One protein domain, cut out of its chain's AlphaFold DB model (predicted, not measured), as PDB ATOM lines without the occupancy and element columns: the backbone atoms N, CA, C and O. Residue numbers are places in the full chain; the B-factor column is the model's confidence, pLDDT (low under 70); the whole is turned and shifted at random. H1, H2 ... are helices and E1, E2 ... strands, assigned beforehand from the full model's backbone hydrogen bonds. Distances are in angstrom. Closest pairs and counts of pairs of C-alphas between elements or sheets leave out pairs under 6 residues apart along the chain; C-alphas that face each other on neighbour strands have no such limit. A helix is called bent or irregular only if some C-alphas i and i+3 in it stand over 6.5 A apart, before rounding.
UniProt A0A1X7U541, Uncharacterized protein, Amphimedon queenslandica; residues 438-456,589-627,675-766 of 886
ATOM      1  N   ILE A 438     209.940 131.665 304.407       51.62
ATOM      2  CA  ILE A 438     210.997 131.110 303.542       51.62
ATOM      3  C   ILE A 438     211.898 132.227 302.967       51.62
ATOM      4  O   ILE A 438     211.808 132.577 301.791       51.62
ATOM      5  N   LYS A 439     212.780 132.808 303.798       50.69
ATOM      6  CA  LYS A 439     213.521 134.052 303.469       50.69
ATOM      7  C   LYS A 439     215.005 133.942 303.060       50.69
ATOM      8  O   LYS A 439     215.623 134.974 302.828       50.69
ATOM      9  N   THR A 440     215.608 132.752 302.920       46.75
ATOM     10  CA  THR A 440     217.082 132.638 302.736       46.75
ATOM     11  C   THR A 440     217.559 131.671 301.633       46.75
ATOM     12  O   THR A 440     217.691 130.477 301.911       46.75
ATOM     13  N   ARG A 441     217.902 132.179 300.422       51.91
ATOM     14  CA  ARG A 441     218.924 131.613 299.477       51.91
ATOM     15  C   ARG A 441     219.089 132.287 298.092       51.91
ATOM     16  O   ARG A 441     220.124 132.058 297.470       51.91
ATOM     17  N   GLY A 442     218.127 133.066 297.588       54.53
ATOM     18  CA  GLY A 442     217.984 133.330 296.140       54.53
ATOM     19  C   GLY A 442     219.065 134.139 295.394       54.53
ATOM     20  O   GLY A 442     219.192 133.997 294.179       54.53
ATOM     21  N   GLY A 443     219.854 134.981 296.067       56.72
ATOM     22  CA  GLY A 443     220.504 136.125 295.409       56.72
ATOM     23  C   GLY A 443     221.572 135.867 294.324       56.72
ATOM     24  O   GLY A 443     221.762 136.693 293.429       56.72
ATOM     25  N   ARG A 444     222.281 134.726 294.337       67.62
ATOM     26  CA  ARG A 444     223.531 134.556 293.552       67.62
ATOM     27  C   ARG A 444     223.391 134.677 292.025       67.62
ATOM     28  O   ARG A 444     224.392 134.948 291.368       67.62
ATOM     29  N   SER A 445     222.202 134.467 291.456       65.88
ATOM     30  CA  SER A 445     222.005 134.400 289.996       65.88
ATOM     31  C   SER A 445     222.107 135.766 289.287       65.88
ATOM     32  O   SER A 445     222.631 135.857 288.174       65.88
ATOM     33  N   ILE A 446     221.648 136.846 289.933       73.69
ATOM     34  CA  ILE A 446     221.410 138.138 289.257       73.69
ATOM     35  C   ILE A 446     222.631 139.082 289.315       73.69
ATOM     36  O   ILE A 446     222.774 139.965 288.465       73.69
ATOM     37  N   ARG A 447     223.572 138.868 290.250       75.38
ATOM     38  CA  ARG A 447     224.769 139.714 290.440       75.38
ATOM     39  C   ARG A 447     225.574 139.895 289.142       75.38
ATOM     40  O   ARG A 447     226.231 138.968 288.671       75.38
ATOM     41  N   GLY A 448     225.592 141.118 288.612       72.00
ATOM     42  CA  GLY A 448     226.322 141.471 287.387       72.00
ATOM     43  C   GLY A 448     225.492 141.429 286.098       72.00
ATOM     44  O   GLY A 448     226.073 141.426 285.016       72.00
ATOM     45  N   GLY A 449     224.159 141.397 286.181       65.12
ATOM     46  CA  GLY A 449     223.318 141.911 285.094       65.12
ATOM     47  C   GLY A 449     223.518 143.425 284.920       65.12
ATOM     48  O   GLY A 449     223.761 144.133 285.894       65.12
ATOM     49  N   GLY A 450     223.443 143.927 283.684       60.56
ATOM     50  CA  GLY A 450     223.561 145.362 283.403       60.56
ATOM     51  C   GLY A 450     222.274 146.132 283.720       60.56
ATOM     52  O   GLY A 450     221.183 145.652 283.426       60.56
ATOM     53  N   ASN A 451     222.405 147.345 284.267       55.81
ATOM     54  CA  ASN A 451     221.289 148.153 284.791       55.81
ATOM     55  C   ASN A 451     220.202 148.519 283.756       55.81
ATOM     56  O   ASN A 451     219.109 148.932 284.140       55.81
ATOM     57  N   SER A 452     220.488 148.432 282.454       61.19
ATOM     58  CA  SER A 452     219.517 148.683 281.387       61.19
ATOM     59  C   SER A 452     219.917 148.006 280.074       61.19
ATOM     60  O   SER A 452     221.097 147.828 279.766       61.19
ATOM     61  N   PHE A 453     218.921 147.632 279.269       58.34
ATOM     62  CA  PHE A 453     219.144 147.040 277.952       58.34
ATOM     63  C   PHE A 453     219.472 148.089 276.885       58.34
ATOM     64  O   PHE A 453     218.662 148.970 276.599       58.34
ATOM     65  N   GLY A 454     220.597 147.906 276.189       61.41
ATOM     66  CA  GLY A 454     220.980 148.669 274.993       61.41
ATOM     67  C   GLY A 454     220.199 148.311 273.718       61.41
ATOM     68  O   GLY A 454     220.793 148.228 272.646       61.41
ATOM     69  N   VAL A 455     218.887 148.064 273.807       60.78
ATOM     70  CA  VAL A 455     218.038 147.859 272.619       60.78
ATOM     71  C   VAL A 455     217.900 149.186 271.868       60.78
ATOM     72  O   VAL A 455     217.600 150.214 272.468       60.78
ATOM     73  N   LEU A 456     218.063 149.164 270.542       61.97
ATOM     74  CA  LEU A 456     217.908 150.342 269.683       61.97
ATOM     75  C   LEU A 456     216.445 150.828 269.629       61.97
ATOM     76  O   LEU A 456     215.662 150.442 268.757       61.97
ATOM     77  N   ILE A 589     213.968 119.486 259.381       56.59
ATOM     78  CA  ILE A 589     214.848 119.782 260.520       56.59
ATOM     79  C   ILE A 589     214.013 120.160 261.752       56.59
ATOM     80  O   ILE A 589     214.220 119.590 262.824       56.59
ATOM     81  N   GLY A 590     213.032 121.059 261.597       72.94
ATOM     82  CA  GLY A 590     212.174 121.503 262.702       72.94
ATOM     83  C   GLY A 590     211.370 120.367 263.343       72.94
ATOM     84  O   GLY A 590     211.356 120.232 264.568       72.94
ATOM     85  N   TYR A 591     210.756 119.503 262.525       74.06
ATOM     86  CA  TYR A 591     209.978 118.366 263.024       74.06
ATOM     87  C   TYR A 591     210.843 117.339 263.770       74.06
ATOM     88  O   TYR A 591     210.497 116.937 264.881       74.06
ATOM     89  N   ASN A 592     211.984 116.934 263.198       79.94
ATOM     90  CA  ASN A 592     212.870 115.961 263.843       79.94
ATOM     91  C   ASN A 592     213.479 116.503 265.143       79.94
ATOM     92  O   ASN A 592     213.617 115.744 266.100       79.94
ATOM     93  N   PHE A 593     213.776 117.806 265.209       83.25
ATOM     94  CA  PHE A 593     214.195 118.468 266.444       83.25
ATOM     95  C   PHE A 593     213.100 118.369 267.520       83.25
ATOM     96  O   PHE A 593     213.323 117.777 268.571       83.25
ATOM     97  N   ILE A 594     211.881 118.848 267.238       85.19
ATOM     98  CA  ILE A 594     210.755 118.822 268.197       85.19
ATOM     99  C   ILE A 594     210.344 117.388 268.593       85.19
ATOM    100  O   ILE A 594     209.783 117.187 269.673       85.19
ATOM    101  N   LYS A 595     210.594 116.388 267.736       86.75
ATOM    102  CA  LYS A 595     210.300 114.981 268.030       86.75
ATOM    103  C   LYS A 595     211.373 114.315 268.898       86.75
ATOM    104  O   LYS A 595     211.014 113.703 269.896       86.75
ATOM    105  N   ASN A 596     212.645 114.397 268.509       91.69
ATOM    106  CA  ASN A 596     213.700 113.548 269.076       91.69
ATOM    107  C   ASN A 596     214.411 114.203 270.275       91.69
ATOM    108  O   ASN A 596     214.790 113.511 271.215       91.69
ATOM    109  N   PHE A 597     214.547 115.533 270.278       92.06
ATOM    110  CA  PHE A 597     215.239 116.290 271.333       92.06
ATOM    111  C   PHE A 597     214.652 116.083 272.752       92.06
ATOM    112  O   PHE A 597     215.443 115.993 273.694       92.06
ATOM    113  N   PRO A 598     213.317 115.948 272.953       93.06
ATOM    114  CA  PRO A 598     212.744 115.575 274.252       93.06
ATOM    115  C   PRO A 598     213.278 114.243 274.796       93.06
ATOM    116  O   PRO A 598     213.594 114.140 275.980       93.06
ATOM    117  N   GLU A 599     213.398 113.233 273.930       93.19
ATOM    118  CA  GLU A 599     213.847 111.881 274.287       93.19
ATOM    119  C   GLU A 599     215.369 111.840 274.508       93.19
ATOM    120  O   GLU A 599     215.837 111.255 275.484       93.19
ATOM    121  N   GLU A 600     216.136 112.515 273.645       95.94
ATOM    122  CA  GLU A 600     217.603 112.581 273.698       95.94
ATOM    123  C   GLU A 600     218.119 113.325 274.943       95.94
ATOM    124  O   GLU A 600     219.080 112.885 275.579       95.94
ATOM    125  N   HIS A 601     217.455 114.418 275.336       95.25
ATOM    126  CA  HIS A 601     217.897 115.287 276.435       95.25
ATOM    127  C   HIS A 601     217.026 115.223 277.701       95.25
ATOM    128  O   HIS A 601     217.320 115.921 278.670       95.25
ATOM    129  N   LYS A 602     215.989 114.371 277.732       95.31
ATOM    130  CA  LYS A 602     215.046 114.202 278.862       95.31
ATOM    131  C   LYS A 602     214.318 115.491 279.276       95.31
ATOM    132  O   LYS A 602     214.093 115.732 280.461       95.31
ATOM    133  N   ILE A 603     213.944 116.314 278.301       94.62
ATOM    134  CA  ILE A 603     213.197 117.564 278.507       94.62
ATOM    135  C   ILE A 603     211.735 117.319 278.116       94.62
ATOM    136  O   ILE A 603     211.480 116.777 277.042       94.62
ATOM    137  N   ASP A 604     210.768 117.712 278.956       92.75
ATOM    138  CA  ASP A 604     209.342 117.606 278.605       92.75
ATOM    139  C   ASP A 604     209.074 118.386 277.307       92.75
ATOM    140  O   ASP A 604     209.550 119.507 277.124       92.75
ATOM    141  N   LYS A 605     208.304 117.806 276.380       90.56
ATOM    142  CA  LYS A 605     208.028 118.413 275.070       90.56
ATOM    143  C   LYS A 605     207.400 119.815 275.174       90.56
ATOM    144  O   LYS A 605     207.614 120.639 274.288       90.56
ATOM    145  N   LYS A 606     206.649 120.103 276.241       87.50
ATOM    146  CA  LYS A 606     206.057 121.417 276.542       87.50
ATOM    147  C   LYS A 606     207.126 122.415 276.989       87.50
ATOM    148  O   LYS A 606     207.179 123.526 276.461       87.50
ATOM    149  N   ASP A 607     208.016 121.988 277.886       90.00
ATOM    150  CA  ASP A 607     209.176 122.778 278.307       90.00
ATOM    151  C   ASP A 607     210.108 123.050 277.120       90.00
ATOM    152  O   ASP A 607     210.497 124.197 276.925       90.00
ATOM    153  N   LEU A 608     210.379 122.067 276.251       92.62
ATOM    154  CA  LEU A 608     211.175 122.271 275.035       92.62
ATOM    155  C   LEU A 608     210.584 123.353 274.123       92.62
ATOM    156  O   LEU A 608     211.326 124.197 273.624       92.62
ATOM    157  N   LEU A 609     209.267 123.350 273.893       89.56
ATOM    158  CA  LEU A 609     208.622 124.364 273.052       89.56
ATOM    159  C   LEU A 609     208.727 125.764 273.678       89.56
ATOM    160  O   LEU A 609     209.021 126.724 272.968       89.56
ATOM    161  N   CYS A 610     208.575 125.884 275.002       88.25
ATOM    162  CA  CYS A 610     208.805 127.145 275.708       88.25
ATOM    163  C   CYS A 610     210.272 127.599 275.610       88.25
ATOM    164  O   CYS A 610     210.540 128.739 275.230       88.25
ATOM    165  N   LEU A 611     211.219 126.701 275.888       92.81
ATOM    166  CA  LEU A 611     212.657 126.958 275.840       92.81
ATOM    167  C   LEU A 611     213.129 127.329 274.432       92.81
ATOM    168  O   LEU A 611     213.981 128.204 274.298       92.81
ATOM    169  N   ALA A 612     212.560 126.730 273.384       90.38
ATOM    170  CA  ALA A 612     212.842 127.079 271.996       90.38
ATOM    171  C   ALA A 612     212.306 128.477 271.631       90.38
ATOM    172  O   ALA A 612     213.049 129.275 271.058       90.38
ATOM    173  N   SER A 613     211.071 128.823 272.016       89.12
ATOM    174  CA  SER A 613     210.531 130.180 271.824       89.12
ATOM    175  C   SER A 613     211.335 131.237 272.591       89.12
ATOM    176  O   SER A 613     211.692 132.275 272.032       89.12
ATOM    177  N   LEU A 614     211.691 130.950 273.847       92.06
ATOM    178  CA  LEU A 614     212.538 131.800 274.684       92.06
ATOM    179  C   LEU A 614     213.936 131.970 274.063       92.06
ATOM    180  O   LEU A 614     214.410 133.095 273.923       92.06
ATOM    181  N   SER A 615     214.553 130.881 273.596       92.38
ATOM    182  CA  SER A 615     215.833 130.878 272.870       92.38
ATOM    183  C   SER A 615     215.807 131.763 271.623       92.38
ATOM    184  O   SER A 615     216.713 132.570 271.405       92.38
ATOM    185  N   VAL A 616     214.760 131.643 270.801       92.06
ATOM    186  CA  VAL A 616     214.574 132.476 269.604       92.06
ATOM    187  C   VAL A 616     214.406 133.947 269.992       92.06
ATOM    188  O   VAL A 616     215.035 134.808 269.377       92.06
ATOM    189  N   TYR A 617     213.635 134.248 271.041       90.69
ATOM    190  CA  TYR A 617     213.482 135.610 271.549       90.69
ATOM    191  C   TYR A 617     214.805 136.211 272.056       90.69
ATOM    192  O   TYR A 617     215.145 137.337 271.685       90.69
ATOM    193  N   ILE A 618     215.598 135.456 272.824       91.56
ATOM    194  CA  ILE A 618     216.923 135.888 273.296       91.56
ATOM    195  C   ILE A 618     217.852 136.169 272.106       91.56
ATOM    196  O   ILE A 618     218.520 137.201 272.084       91.56
ATOM    197  N   LEU A 619     217.874 135.312 271.078       91.44
ATOM    198  CA  LEU A 619     218.676 135.550 269.869       91.44
ATOM    199  C   LEU A 619     218.214 136.781 269.072       91.44
ATOM    200  O   LEU A 619     219.046 137.456 268.457       91.44
ATOM    201  N   ILE A 620     216.916 137.099 269.086       90.12
ATOM    202  CA  ILE A 620     216.378 138.333 268.498       90.12
ATOM    203  C   ILE A 620     216.861 139.548 269.300       90.12
ATOM    204  O   ILE A 620     217.426 140.463 268.699       90.12
ATOM    205  N   LEU A 621     216.748 139.541 270.637       87.62
ATOM    206  CA  LEU A 621     217.319 140.597 271.488       87.62
ATOM    207  C   LEU A 621     218.831 140.753 271.266       87.62
ATOM    208  O   LEU A 621     219.312 141.869 271.089       87.62
ATOM    209  N   GLY A 622     219.569 139.644 271.186       88.31
ATOM    210  CA  GLY A 622     221.004 139.616 270.905       88.31
ATOM    211  C   GLY A 622     221.377 140.296 269.591       88.31
ATOM    212  O   GLY A 622     222.313 141.098 269.550       88.31
ATOM    213  N   ARG A 623     220.615 140.037 268.523       87.06
ATOM    214  CA  ARG A 623     220.789 140.716 267.231       87.06
ATOM    215  C   ARG A 623     220.390 142.193 267.283       87.06
ATOM    216  O   ARG A 623     221.081 143.013 266.686       87.06
ATOM    217  N   CYS A 624     219.338 142.555 268.016       84.06
ATOM    218  CA  CYS A 624     218.920 143.950 268.173       84.06
ATOM    219  C   CYS A 624     219.909 144.795 269.000       84.06
ATOM    220  O   CYS A 624     220.138 145.952 268.653       84.06
ATOM    221  N   CYS A 625     220.511 144.237 270.056       80.88
ATOM    222  CA  CYS A 625     221.454 144.945 270.932       80.88
ATOM    223  C   CYS A 625     222.869 145.076 270.348       80.88
ATOM    224  O   CYS A 625     223.566 146.038 270.655       80.88
ATOM    225  N   ARG A 626     223.319 144.138 269.499       78.25
ATOM    226  CA  ARG A 626     224.654 144.215 268.864       78.25
ATOM    227  C   ARG A 626     224.756 145.274 267.760       78.25
ATOM    228  O   ARG A 626     225.864 145.593 267.340       78.25
ATOM    229  N   GLY A 627     223.623 145.827 267.322       65.56
ATOM    230  CA  GLY A 627     223.530 146.681 266.144       65.56
ATOM    231  C   GLY A 627     223.602 145.868 264.849       65.56
ATOM    232  O   GLY A 627     224.322 144.874 264.746       65.56
ATOM    233  N   ASP A 675     229.000 143.677 278.167       56.66
ATOM    234  CA  ASP A 675     229.058 142.272 277.769       56.66
ATOM    235  C   ASP A 675     227.903 141.973 276.806       56.66
ATOM    236  O   ASP A 675     226.804 141.597 277.208       56.66
ATOM    237  N   THR A 676     228.158 142.135 275.502       63.78
ATOM    238  CA  THR A 676     227.180 141.998 274.398       63.78
ATOM    239  C   THR A 676     226.626 140.571 274.203       63.78
ATOM    240  O   THR A 676     226.065 140.239 273.152       63.78
ATOM    241  N   GLY A 677     226.806 139.708 275.203       80.94
ATOM    242  CA  GLY A 677     226.165 138.409 275.362       80.94
ATOM    243  C   GLY A 677     225.191 138.318 276.546       80.94
ATOM    244  O   GLY A 677     224.296 137.487 276.469       80.94
ATOM    245  N   THR A 678     225.285 139.159 277.587       88.56
ATOM    246  CA  THR A 678     224.467 139.010 278.808       88.56
ATOM    247  C   THR A 678     223.116 139.738 278.727       88.56
ATOM    248  O   THR A 678     223.050 140.931 278.436       88.56
ATOM    249  N   PHE A 679     222.038 139.023 279.060       89.19
ATOM    250  CA  PHE A 679     220.652 139.498 279.138       89.19
ATOM    251  C   PHE A 679     220.029 139.108 280.490       89.19
ATOM    252  O   PHE A 679     220.406 138.090 281.069       89.19
ATOM    253  N   LEU A 680     219.064 139.895 280.981       90.31
ATOM    254  CA  LEU A 680     218.259 139.601 282.176       90.31
ATOM    255  C   LEU A 680     216.763 139.689 281.836       90.31
ATOM    256  O   LEU A 680     216.236 140.779 281.627       90.31
ATOM    257  N   ILE A 681     216.083 138.549 281.740       92.69
ATOM    258  CA  ILE A 681     214.680 138.446 281.306       92.69
ATOM    259  C   ILE A 681     213.805 138.088 282.508       92.69
ATOM    260  O   ILE A 681     214.123 137.157 283.241       92.69
ATOM    261  N   GLY A 682     212.694 138.798 282.713       92.69
ATOM    262  CA  GLY A 682     211.724 138.430 283.744       92.69
ATOM    263  C   GLY A 682     210.863 137.264 283.269       92.69
ATOM    264  O   GLY A 682     210.184 137.391 282.255       92.69
ATOM    265  N   ILE A 683     210.862 136.147 283.993       93.56
ATOM    266  CA  ILE A 683     209.968 135.007 283.745       93.56
ATOM    267  C   ILE A 683     208.997 134.892 284.911       93.56
ATOM    268  O   ILE A 683     209.428 134.817 286.059       93.56
ATOM    269  N   ASP A 684     207.697 134.865 284.634       93.69
ATOM    270  CA  ASP A 684     206.705 134.651 285.682       93.69
ATOM    271  C   ASP A 684     206.629 133.160 286.053       93.69
ATOM    272  O   ASP A 684     206.563 132.288 285.180       93.69
ATOM    273  N   VAL A 685     206.629 132.878 287.355       92.50
ATOM    274  CA  VAL A 685     206.603 131.540 287.956       92.50
ATOM    275  C   VAL A 685     205.408 131.439 288.904       92.50
ATOM    276  O   VAL A 685     205.215 132.272 289.792       92.50
ATOM    277  N   SER A 686     204.610 130.385 288.729       93.25
ATOM    278  CA  SER A 686     203.498 130.049 289.621       93.25
ATOM    279  C   SER A 686     204.021 129.443 290.926       93.25
ATOM    280  O   SER A 686     204.603 128.359 290.922       93.25
ATOM    281  N   LEU A 687     203.756 130.095 292.062       92.12
ATOM    282  CA  LEU A 687     204.125 129.595 293.395       92.12
ATOM    283  C   LEU A 687     203.339 128.340 293.813       92.12
ATOM    284  O   LEU A 687     203.650 127.713 294.825       92.12
ATOM    285  N   ARG A 688     202.330 127.944 293.028       89.81
ATOM    286  CA  ARG A 688     201.413 126.836 293.343       89.81
ATOM    287  C   ARG A 688     202.105 125.473 293.409       89.81
ATOM    288  O   ARG A 688     201.608 124.553 294.048       89.81
ATOM    289  N   GLN A 689     203.284 125.355 292.802       83.06
ATOM    290  CA  GLN A 689     204.094 124.135 292.828       83.06
ATOM    291  C   GLN A 689     204.716 123.853 294.213       83.06
ATOM    292  O   GLN A 689     205.076 122.714 294.492       83.06
ATOM    293  N   LEU A 690     204.795 124.849 295.110       76.06
ATOM    294  CA  LEU A 690     205.392 124.709 296.450       76.06
ATOM    295  C   LEU A 690     204.494 123.946 297.443       76.06
ATOM    296  O   LEU A 690     204.988 123.348 298.395       76.06
ATOM    297  N   SER A 691     203.174 123.960 297.235       78.69
ATOM    298  CA  SER A 691     202.218 123.087 297.931       78.69
ATOM    299  C   SER A 691     200.956 122.958 297.083       78.69
ATOM    300  O   SER A 691     199.966 123.671 297.286       78.69
ATOM    301  N   ALA A 692     201.019 122.066 296.092       77.31
ATOM    302  CA  ALA A 692     199.975 121.873 295.086       77.31
ATOM    303  C   ALA A 692     198.586 121.674 295.723       77.31
ATOM    304  O   ALA A 692     197.681 122.479 295.506       77.31
ATOM    305  N   GLU A 693     198.463 120.705 296.631       83.62
ATOM    306  CA  GLU A 693     197.225 120.348 297.339       83.62
ATOM    307  C   GLU A 693     196.531 121.536 298.042       83.62
ATOM    308  O   GLU A 693     195.299 121.640 298.062       83.62
ATOM    309  N   LYS A 694     197.309 122.466 298.610       84.12
ATOM    310  CA  LYS A 694     196.779 123.630 299.337       84.12
ATOM    311  C   LYS A 694     196.524 124.832 298.425       84.12
ATOM    312  O   LYS A 694     195.608 125.605 298.696       84.12
ATOM    313  N   THR A 695     197.285 124.981 297.338       85.62
ATOM    314  CA  THR A 695     197.329 126.220 296.537       85.62
ATOM    315  C   THR A 695     196.804 126.097 295.101       85.62
ATOM    316  O   THR A 695     196.475 127.118 294.500       85.62
ATOM    317  N   GLN A 696     196.634 124.901 294.527       89.25
ATOM    318  CA  GLN A 696     196.036 124.735 293.189       89.25
ATOM    319  C   GLN A 696     194.596 125.263 293.137       89.25
ATOM    320  O   GLN A 696     194.232 125.935 292.179       89.25
ATOM    321  N   GLY A 697     193.790 125.015 294.176       88.94
ATOM    322  CA  GLY A 697     192.397 125.477 294.271       88.94
ATOM    323  C   GLY A 697     192.212 126.895 294.831       88.94
ATOM    324  O   GLY A 697     191.089 127.277 295.151       88.94
ATOM    325  N   LEU A 698     193.293 127.659 295.015       90.06
ATOM    326  CA  LEU A 698     193.286 128.939 295.725       90.06
ATOM    327  C   LEU A 698     193.146 130.128 294.757       90.06
ATOM    328  O   LEU A 698     194.051 130.380 293.962       90.06
ATOM    329  N   PHE A 699     192.058 130.898 294.830       93.19
ATOM    330  CA  PHE A 699     191.985 132.183 294.123       93.19
ATOM    331  C   PHE A 699     192.849 133.212 294.874       93.19
ATOM    332  O   PHE A 699     192.531 133.558 296.015       93.19
ATOM    333  N   ALA A 700     193.966 133.622 294.261       93.75
ATOM    334  CA  ALA A 700     194.972 134.548 294.797       93.75
ATOM    335  C   ALA A 700     196.038 134.897 293.725       93.75
ATOM    336  O   ALA A 700     196.252 134.109 292.798       93.75
ATOM    337  N   PRO A 701     196.775 136.017 293.844       94.62
ATOM    338  CA  PRO A 701     197.828 136.400 292.898       94.62
ATOM    339  C   PRO A 701     199.141 135.632 293.146       94.62
ATOM    340  O   PRO A 701     200.153 136.200 293.545       94.62
ATOM    341  N   LEU A 702     199.147 134.315 292.920       94.06
ATOM    342  CA  LEU A 702     200.268 133.419 293.255       94.06
ATOM    343  C   LEU A 702     201.334 133.326 292.155       94.06
ATOM    344  O   LEU A 702     201.947 132.278 291.954       94.06
ATOM    345  N   THR A 703     201.546 134.415 291.420       94.31
ATOM    346  CA  THR A 703     202.498 134.489 290.309       94.31
ATOM    347  C   THR A 703     203.563 135.531 290.624       94.31
ATOM    348  O   THR A 703     203.286 136.729 290.628       94.31
ATOM    349  N   ASN A 704     204.777 135.053 290.892       94.25
ATOM    350  CA  ASN A 704     205.972 135.865 291.106       94.25
ATOM    351  C   ASN A 704     206.740 136.028 289.778       94.25
ATOM    352  O   ASN A 704     206.546 135.227 288.868       94.25
ATOM    353  N   THR A 705     207.641 137.005 289.664       93.94
ATOM    354  CA  THR A 705     208.570 137.126 288.525       93.94
ATOM    355  C   THR A 705     209.991 136.780 288.988       93.94
ATOM    356  O   THR A 705     210.431 137.226 290.040       93.94
ATOM    357  N   VAL A 706     210.748 136.011 288.205       92.38
ATOM    358  CA  VAL A 706     212.150 135.666 288.488       92.38
ATOM    359  C   VAL A 706     213.041 136.207 287.374       92.38
ATOM    360  O   VAL A 706     212.719 136.074 286.194       92.38
ATOM    361  N   GLY A 707     214.168 136.823 287.735       92.50
ATOM    362  CA  GLY A 707     215.155 137.301 286.767       92.50
ATOM    363  C   GLY A 707     216.016 136.161 286.222       92.50
ATOM    364  O   GLY A 707     216.958 135.729 286.882       92.50
ATOM    365  N   LEU A 708     215.728 135.704 285.005       93.88
ATOM    366  CA  LEU A 708     216.570 134.772 284.261       93.88
ATOM    367  C   LEU A 708     217.743 135.528 283.624       93.88
ATOM    368  O   LEU A 708     217.565 136.259 282.645       93.88
ATOM    369  N   ARG A 709     218.956 135.319 284.142       92.25
ATOM    370  CA  ARG A 709     220.187 135.757 283.474       92.25
ATOM    371  C   ARG A 709     220.586 134.759 282.384       92.25
ATOM    372  O   ARG A 709     220.592 133.557 282.619       92.25
ATOM    373  N   VAL A 710     220.962 135.267 281.213       91.81
ATOM    374  CA  VAL A 710     221.371 134.472 280.044       91.81
ATOM    375  C   VAL A 710     222.629 135.082 279.435       91.81
ATOM    376  O   VAL A 710     222.646 136.292 279.237       91.81
ATOM    377  N   ASP A 711     223.646 134.284 279.093       92.75
ATOM    378  CA  ASP A 711     224.836 134.776 278.381       92.75
ATOM    379  C   ASP A 711     225.049 134.093 277.020       92.75
ATOM    380  O   ASP A 711     225.654 133.025 276.914       92.75
ATOM    381  N   LEU A 712     224.625 134.782 275.957       90.00
ATOM    382  CA  LEU A 712     224.854 134.427 274.554       90.00
ATOM    383  C   LEU A 712     226.337 134.366 274.140       90.00
ATOM    384  O   LEU A 712     226.609 133.974 273.006       90.00
ATOM    385  N   SER A 713     227.294 134.784 274.976       89.56
ATOM    386  CA  SER A 713     228.722 134.567 274.696       89.56
ATOM    387  C   SER A 713     229.169 133.125 274.980       89.56
ATOM    388  O   SER A 713     230.114 132.642 274.357       89.56
ATOM    389  N   SER A 714     228.453 132.420 275.863       88.69
ATOM    390  CA  SER A 714     228.817 131.079 276.336       88.69
ATOM    391  C   SER A 714     228.344 129.924 275.436       88.69
ATOM    392  O   SER A 714     228.929 128.838 275.468       88.69
ATOM    393  N   TYR A 715     227.316 130.136 274.605       90.69
ATOM    394  CA  TYR A 715     226.685 129.073 273.811       90.69
ATOM    395  C   TYR A 715     227.341 128.897 272.437       90.69
ATOM    396  O   TYR A 715     227.429 129.837 271.646       90.69
ATOM    397  N   LYS A 716     227.759 127.664 272.119       92.69
ATOM    398  CA  LYS A 716     228.389 127.316 270.830       92.69
ATOM    399  C   LYS A 716     227.355 126.975 269.752       92.69
ATOM    400  O   LYS A 716     227.619 127.159 268.566       92.69
ATOM    401  N   SER A 717     226.178 126.501 270.156       94.44
ATOM    402  CA  SER A 717     225.060 126.121 269.292       94.44
ATOM    403  C   SER A 717     223.700 126.469 269.915       94.44
ATOM    404  O   SER A 717     223.591 126.807 271.094       94.44
ATOM    405  N   PHE A 718     222.637 126.353 269.112       92.19
ATOM    406  CA  PHE A 718     221.253 126.503 269.575       92.19
ATOM    407  C   PHE A 718     220.855 125.413 270.589       92.19
ATOM    408  O   PHE A 718     220.126 125.699 271.534       92.19
ATOM    409  N   THR A 719     221.394 124.195 270.438       93.69
ATOM    410  CA  THR A 719     221.237 123.098 271.404       93.69
ATOM    411  C   THR A 719     221.850 123.458 272.754       93.69
ATOM    412  O   THR A 719     221.149 123.386 273.758       93.69
ATOM    413  N   ASP A 720     223.108 123.918 272.787       94.88
ATOM    414  CA  ASP A 720     223.778 124.293 274.046       94.88
ATOM    415  C   ASP A 720     223.001 125.385 274.791       94.88
ATOM    416  O   ASP A 720     222.849 125.327 276.009       94.88
ATOM    417  N   MET A 721     222.462 126.359 274.047       94.50
ATOM    418  CA  MET A 721     221.625 127.415 274.607       94.50
ATOM    419  C   MET A 721     220.312 126.865 275.183       94.50
ATOM    420  O   MET A 721     219.958 127.244 276.294       94.50
ATOM    421  N   ILE A 722     219.603 125.964 274.491       95.25
ATOM    422  CA  ILE A 722     218.374 125.347 275.027       95.25
ATOM    423  C   ILE A 722     218.664 124.531 276.293       95.25
ATOM    424  O   ILE A 722     217.893 124.614 277.246       95.25
ATOM    425  N   LEU A 723     219.770 123.783 276.335       95.06
ATOM    426  CA  LEU A 723     220.154 122.992 277.509       95.06
ATOM    427  C   LEU A 723     220.512 123.894 278.703       95.06
ATOM    428  O   LEU A 723     219.963 123.718 279.788       95.06
ATOM    429  N   ALA A 724     221.339 124.921 278.494       93.88
ATOM    430  CA  ALA A 724     221.683 125.882 279.542       93.88
ATOM    431  C   ALA A 724     220.475 126.721 280.003       93.88
ATOM    432  O   ALA A 724     220.364 127.060 281.184       93.88
ATOM    433  N   LEU A 725     219.536 127.037 279.103       94.56
ATOM    434  CA  LEU A 725     218.268 127.675 279.460       94.56
ATOM    435  C   LEU A 725     217.348 126.725 280.228       94.56
ATOM    436  O   LEU A 725     216.674 127.189 281.138       94.56
ATOM    437  N   ASN A 726     217.340 125.422 279.931       95.31
ATOM    438  CA  ASN A 726     216.596 124.432 280.712       95.31
ATOM    439  C   ASN A 726     217.096 124.390 282.162       95.31
ATOM    440  O   ASN A 726     216.303 124.530 283.091       95.31
ATOM    441  N   GLU A 727     218.413 124.281 282.360       94.50
ATOM    442  CA  GLU A 727     219.040 124.320 283.688       94.50
ATOM    443  C   GLU A 727     218.743 125.637 284.419       94.50
ATOM    444  O   GLU A 727     218.362 125.636 285.592       94.50
ATOM    445  N   SER A 728     218.846 126.766 283.715       92.69
ATOM    446  CA  SER A 728     218.612 128.094 284.288       92.69
ATOM    447  C   SER A 728     217.136 128.326 284.642       92.69
ATOM    448  O   SER A 728     216.839 128.809 285.731       92.69
ATOM    449  N   VAL A 729     216.190 127.922 283.786       93.00
ATOM    450  CA  VAL A 729     214.744 127.991 284.060       93.00
ATOM    451  C   VAL A 729     214.358 127.035 285.189       93.00
ATOM    452  O   VAL A 729     213.576 127.416 286.057       93.00
ATOM    453  N   HIS A 730     214.935 125.832 285.247       92.81
ATOM    454  CA  HIS A 730     214.752 124.919 286.376       92.81
ATOM    455  C   HIS A 730     215.267 125.545 287.683       92.81
ATOM    456  O   HIS A 730     214.577 125.505 288.702       92.81
ATOM    457  N   HIS A 731     216.432 126.199 287.663       90.62
ATOM    458  CA  HIS A 731     216.956 126.933 288.817       90.62
ATOM    459  C   HIS A 731     216.039 128.100 289.229       90.62
ATOM    460  O   HIS A 731     215.786 128.283 290.422       90.62
ATOM    461  N   CYS A 732     215.479 128.844 288.269       90.12
ATOM    462  CA  CYS A 732     214.476 129.880 288.521       90.12
ATOM    463  C   CYS A 732     213.171 129.315 289.109       90.12
ATOM    464  O   CYS A 732     212.596 129.956 289.981       90.12
ATOM    465  N   ARG A 733     212.719 128.117 288.703       89.56
ATOM    466  CA  ARG A 733     211.558 127.436 289.315       89.56
ATOM    467  C   ARG A 733     211.843 127.045 290.767       89.56
ATOM    468  O   ARG A 733     211.071 127.408 291.649       89.56
ATOM    469  N   CYS A 734     212.974 126.388 291.042       89.44
ATOM    470  CA  CYS A 734     213.357 125.989 292.406       89.44
ATOM    471  C   CYS A 734     213.468 127.181 293.373       89.44
ATOM    472  O   CYS A 734     213.064 127.083 294.530       89.44
ATOM    473  N   ASN A 735     213.987 128.315 292.896       90.25
ATOM    474  CA  ASN A 735     214.123 129.553 293.670       90.25
ATOM    475  C   ASN A 735     212.936 130.517 293.480       90.25
ATOM    476  O   ASN A 735     212.984 131.649 293.952       90.25
ATOM    477  N   GLY A 736     211.854 130.083 292.821       89.62
ATOM    478  CA  GLY A 736     210.727 130.948 292.461       89.62
ATOM    479  C   GLY A 736     209.965 131.525 293.653       89.62
ATOM    480  O   GLY A 736     209.204 132.470 293.483       89.62
ATOM    481  N   HIS A 737     210.199 130.992 294.855       88.81
ATOM    482  CA  HIS A 737     209.616 131.448 296.113       88.81
ATOM    483  C   HIS A 737     210.167 132.789 296.632       88.81
ATOM    484  O   HIS A 737     209.515 133.393 297.476       88.81
ATOM    485  N   PHE A 738     211.312 133.280 296.140       88.00
ATOM    486  CA  PHE A 738     211.842 134.598 296.526       88.00
ATOM    487  C   PHE A 738     211.147 135.724 295.740       88.00
ATOM    488  O   PHE A 738     211.325 135.775 294.519       88.00
ATOM    489  N   PRO A 739     210.375 136.628 296.380       88.25
ATOM    490  CA  PRO A 739     209.648 137.688 295.678       88.25
ATOM    491  C   PRO A 739     210.578 138.608 294.886       88.25
ATOM    492  O   PRO A 739     211.659 138.961 295.363       88.25
ATOM    493  N   PHE A 740     210.152 139.022 293.688       90.12
ATOM    494  CA  PHE A 740     210.978 139.867 292.820       90.12
ATOM    495  C   PHE A 740     211.404 141.177 293.495       90.12
ATOM    496  O   PHE A 740     212.553 141.577 293.335       90.12
ATOM    497  N   SER A 741     210.511 141.803 294.270       85.44
ATOM    498  CA  SER A 741     210.801 142.974 295.109       85.44
ATOM    499  C   SER A 741     212.015 142.744 296.010       85.44
ATOM    500  O   SER A 741     213.037 143.399 295.834       85.44
ATOM    501  N   THR A 742     211.971 141.725 296.873       88.88
ATOM    502  CA  THR A 742     213.062 141.396 297.804       88.88
ATOM    503  C   THR A 742     214.402 141.168 297.094       88.88
ATOM    504  O   THR A 742     215.443 141.579 297.601       88.88
ATOM    505  N   VAL A 743     214.396 140.546 295.908       88.31
ATOM    506  CA  VAL A 743     215.625 140.335 295.122       88.31
ATOM    507  C   VAL A 743     216.075 141.620 294.409       88.31
ATOM    508  O   VAL A 743     217.274 141.850 294.271       88.31
ATOM    509  N   ALA A 744     215.157 142.487 293.978       87.19
ATOM    510  CA  ALA A 744     215.510 143.803 293.450       87.19
ATOM    511  C   ALA A 744     216.183 144.668 294.527       87.19
ATOM    512  O   ALA A 744     217.222 145.272 294.255       87.19
ATOM    513  N   ASP A 745     215.652 144.644 295.748       85.81
ATOM    514  CA  ASP A 745     216.175 145.391 296.890       85.81
ATOM    515  C   ASP A 745     217.548 144.855 297.348       85.81
ATOM    516  O   ASP A 745     218.487 145.638 297.492       85.81
ATOM    517  N   GLU A 746     217.722 143.526 297.480       88.19
ATOM    518  CA  GLU A 746     219.010 142.889 297.844       88.19
ATOM    519  C   GLU A 746     220.141 143.255 296.861       88.19
ATOM    520  O   GLU A 746     221.295 143.423 297.263       88.19
ATOM    521  N   TYR A 747     219.822 143.403 295.568       85.12
ATOM    522  CA  TYR A 747     220.802 143.699 294.513       85.12
ATOM    523  C   TYR A 747     220.880 145.177 294.113       85.12
ATOM    524  O   TYR A 747     221.634 145.508 293.195       85.12
ATOM    525  N   GLY A 748     220.145 146.067 294.789       86.31
ATOM    526  CA  GLY A 748     220.109 147.495 294.458       86.31
ATOM    527  C   GLY A 748     219.623 147.767 293.028       86.31
ATOM    528  O   GLY A 748     220.066 148.727 292.390       86.31
ATOM    529  N   LEU A 749     218.754 146.903 292.494       81.62
ATOM    530  CA  LEU A 749     218.187 147.058 291.162       81.62
ATOM    531  C   LEU A 749     217.209 148.235 291.175       81.62
ATOM    532  O   LEU A 749     216.067 148.109 291.615       81.62
ATOM    533  N   VAL A 750     217.661 149.378 290.649       68.00
ATOM    534  CA  VAL A 750     216.810 150.542 290.361       68.00
ATOM    535  C   VAL A 750     215.532 150.057 289.672       68.00
ATOM    536  O   VAL A 750     215.633 149.336 288.680       68.00
ATOM    537  N   HIS A 751     214.359 150.441 290.193       59.22
ATOM    538  CA  HIS A 751     213.042 149.900 289.820       59.22
ATOM    539  C   HIS A 751     212.629 150.196 288.357       59.22
ATOM    540  O   HIS A 751     211.721 150.978 288.073       59.22
ATOM    541  N   GLY A 752     213.307 149.568 287.398       53.41
ATOM    542  CA  GLY A 752     212.918 149.508 285.998       53.41
ATOM    543  C   GLY A 752     211.855 148.434 285.791       53.41
ATOM    544  O   GLY A 752     211.976 147.326 286.308       53.41
ATOM    545  N   ILE A 753     210.820 148.752 285.012       49.78
ATOM    546  CA  ILE A 753     209.733 147.814 284.705       49.78
ATOM    547  C   ILE A 753     210.318 146.607 283.940       49.78
ATOM    548  O   ILE A 753     210.845 146.801 282.839       49.78
ATOM    549  N   PRO A 754     210.243 145.373 284.477       49.69
ATOM    550  CA  PRO A 754     210.821 144.208 283.822       49.69
ATOM    551  C   PRO A 754     210.018 143.818 282.578       49.69
ATOM    552  O   PRO A 754     208.787 143.871 282.563       49.69
ATOM    553  N   VAL A 755     210.712 143.345 281.540       48.50
ATOM    554  CA  VAL A 755     210.061 142.652 280.419       48.50
ATOM    555  C   VAL A 755     209.679 141.251 280.906       48.50
ATOM    556  O   VAL A 755     210.555 140.407 281.099       48.50
ATOM    557  N   ARG A 756     208.379 141.045 281.157       41.66
ATOM    558  CA  ARG A 756     207.792 139.818 281.724       41.66
ATOM    559  C   ARG A 756     207.430 138.799 280.633       41.66
ATOM    560  O   ARG A 756     206.788 139.154 279.646       41.66
ATOM    561  N   PHE A 757     207.783 137.536 280.856       39.88
ATOM    562  CA  PHE A 757     207.376 136.359 280.083       39.88
ATOM    563  C   PHE A 757     206.598 135.400 280.979       39.88
ATOM    564  O   PHE A 757     207.184 134.754 281.843       39.88
ATOM    565  N   SER A 758     205.289 135.271 280.769       40.38
ATOM    566  CA  SER A 758     204.476 134.379 281.594       40.38
ATOM    567  C   SER A 758     204.533 132.933 281.097       40.38
ATOM    568  O   SER A 758     204.094 132.654 279.980       40.38
ATOM    569  N   TYR A 759     205.029 132.009 281.926       37.47
ATOM    570  CA  TYR A 759     204.995 130.571 281.642       37.47
ATOM    571  C   TYR A 759     203.979 129.839 282.523       37.47
ATOM    572  O   TYR A 759     203.936 130.035 283.735       37.47
ATOM    573  N   TYR A 760     203.202 128.940 281.916       41.34
ATOM    574  CA  TYR A 760     202.243 128.085 282.613       41.34
ATOM    575  C   TYR A 760     202.415 126.640 282.145       41.34
ATOM    576  O   TYR A 760     202.181 126.327 280.976       41.34
ATOM    577  N   ASN A 761     202.814 125.751 283.057       37.66
ATOM    578  CA  ASN A 761     202.885 124.325 282.769       37.66
ATOM    579  C   ASN A 761     201.464 123.752 282.656       37.66
ATOM    580  O   ASN A 761     200.692 123.788 283.612       37.66
ATOM    581  N   SER A 762     201.117 123.191 281.497       37.66
ATOM    582  CA  SER A 762     199.790 122.601 281.285       37.66
ATOM    583  C   SER A 762     199.635 121.187 281.854       37.66
ATOM    584  O   SER A 762     198.530 120.658 281.795       37.66
ATOM    585  N   ASN A 763     200.687 120.566 282.409       41.81
ATOM    586  CA  ASN A 763     200.540 119.334 283.203       41.81
ATOM    587  C   ASN A 763     199.801 119.629 284.526       41.81
ATOM    588  O   ASN A 763     198.928 118.864 284.924       41.81
ATOM    589  N   ASP A 764     200.076 120.779 285.154       42.75
ATOM    590  CA  ASP A 764     199.544 121.151 286.473       42.75
ATOM    591  C   ASP A 764     198.000 121.280 286.489       42.75
ATOM    592  O   ASP A 764     197.376 121.162 287.544       42.75
ATOM    593  N   VAL A 765     197.379 121.522 285.324       37.00
ATOM    594  CA  VAL A 765     195.923 121.711 285.147       37.00
ATOM    595  C   VAL A 765     195.166 120.377 285.016       37.00
ATOM    596  O   VAL A 765     193.962 120.329 285.261       37.00
ATOM    597  N   GLN A 766     195.842 119.269 284.686       37.16
ATOM    598  CA  GLN A 766     195.197 117.988 284.338       37.16
ATOM    599  C   GLN A 766     194.576 117.223 285.526       37.16
ATOM    600  O   GLN A 766     194.101 116.105 285.351       37.16
TER     601      GLN A 766
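What this domain is: This is residues 438 to 456, 589 to 627 and 675 to 766 of the 886 residues of an uncharacterized protein of Amphimedon queenslandica (UniProt A0A1X7U541). Two long antiparallel strands, E1 and E2, run side by side as a ribbon through the middle, and two long helices, H3 and H6, cross each other over it. H7 packs beside E2, H2 makes a corner with the first residues of H3, the short H4 and H5 lie beyond one end of the ribbon, and the three-residue E3 adds an edge along E1. The printed part has 150 residues with seven named helices and three named strands, in the order H1 H2 H3 E1 H4 H5 E2 H6 H7 E3; the sheet, E2 E1 E3, is mixed and the class is mixed, helices and strands. The whole is compact, with a radius of gyration of the C-alphas of 16.2 A and spans of 43 by 39 by 24 A.

Where its parts are: H1, residues 442 to 445, begins with C-alpha 442 at (217.984, 133.330, 296.140) and is irregular, C-alphas 442 and 445 being 7.4 A apart. H2, residues 589 to 601, is irregular, but only just: C-alphas 595 and 598 are 6.7 A apart. H3, residues 605 to 625, is 30.0 A long. E1, residues 678 to 686, is 25.2 A long and begins at (224.467, 139.010, 278.808). H4 is residues 687 to 690 and H5 residues 692 to 695. E2, residues 703 to 711, is 25.3 A long; H6, residues 718 to 734, 24.2 A. H7 is residues 740 to 746. E3, residues 756 to 758, ends at (204.476, 134.379, 281.594).

How they stand to each other: E2 and E1 are antiparallel at 155 degrees, with N 681 and O 708 at 2.9 A. E1 and E3 are parallel at 42 degrees, with N 684 and O 757 at 2.8 A. H3 and H6 are on one face of this sheet, two layers, helices over strands, at heights of 8.2 A and, only just above its level, 4.2 A. They touch, Leu 611 and Ile 722 having the closest C-alphas at 6.0 A, about perpendicular, only just, at 70.3 degrees. H2 touches H3 at a steep tilt of 63 degrees, opposite ways, C-alphas 598 and 605 closest at 5.6 A. H7 is on the sheet but over none of its strands; H1 only just touches H7, with 3 pairs of C-alphas within 8 A, 443 and 743 closest at 6.5 A. H4 and H6 are near each other; H5 and H6 are apart. In H3, H6 and H7 every O i to N i+4 pair is within hydrogen-bond range, in H2 7 of 9; H1, H4 and H5 are too short for such a pair.

The domain as a whole: The C-alphas of Gly 627 and Glu 693 are the two farthest apart, at 48.6 A. Residues 457 to 588 and 628 to 674 are not printed; the gaps between C-alphas are 32.1 A and 13.6 A. Of the links printed whole, none is long. Mean pLDDT of the printed part is 80.1; 37 residues are under 70, among them 438 to 445, 449 to 456 and 750 to 766, which holds E3.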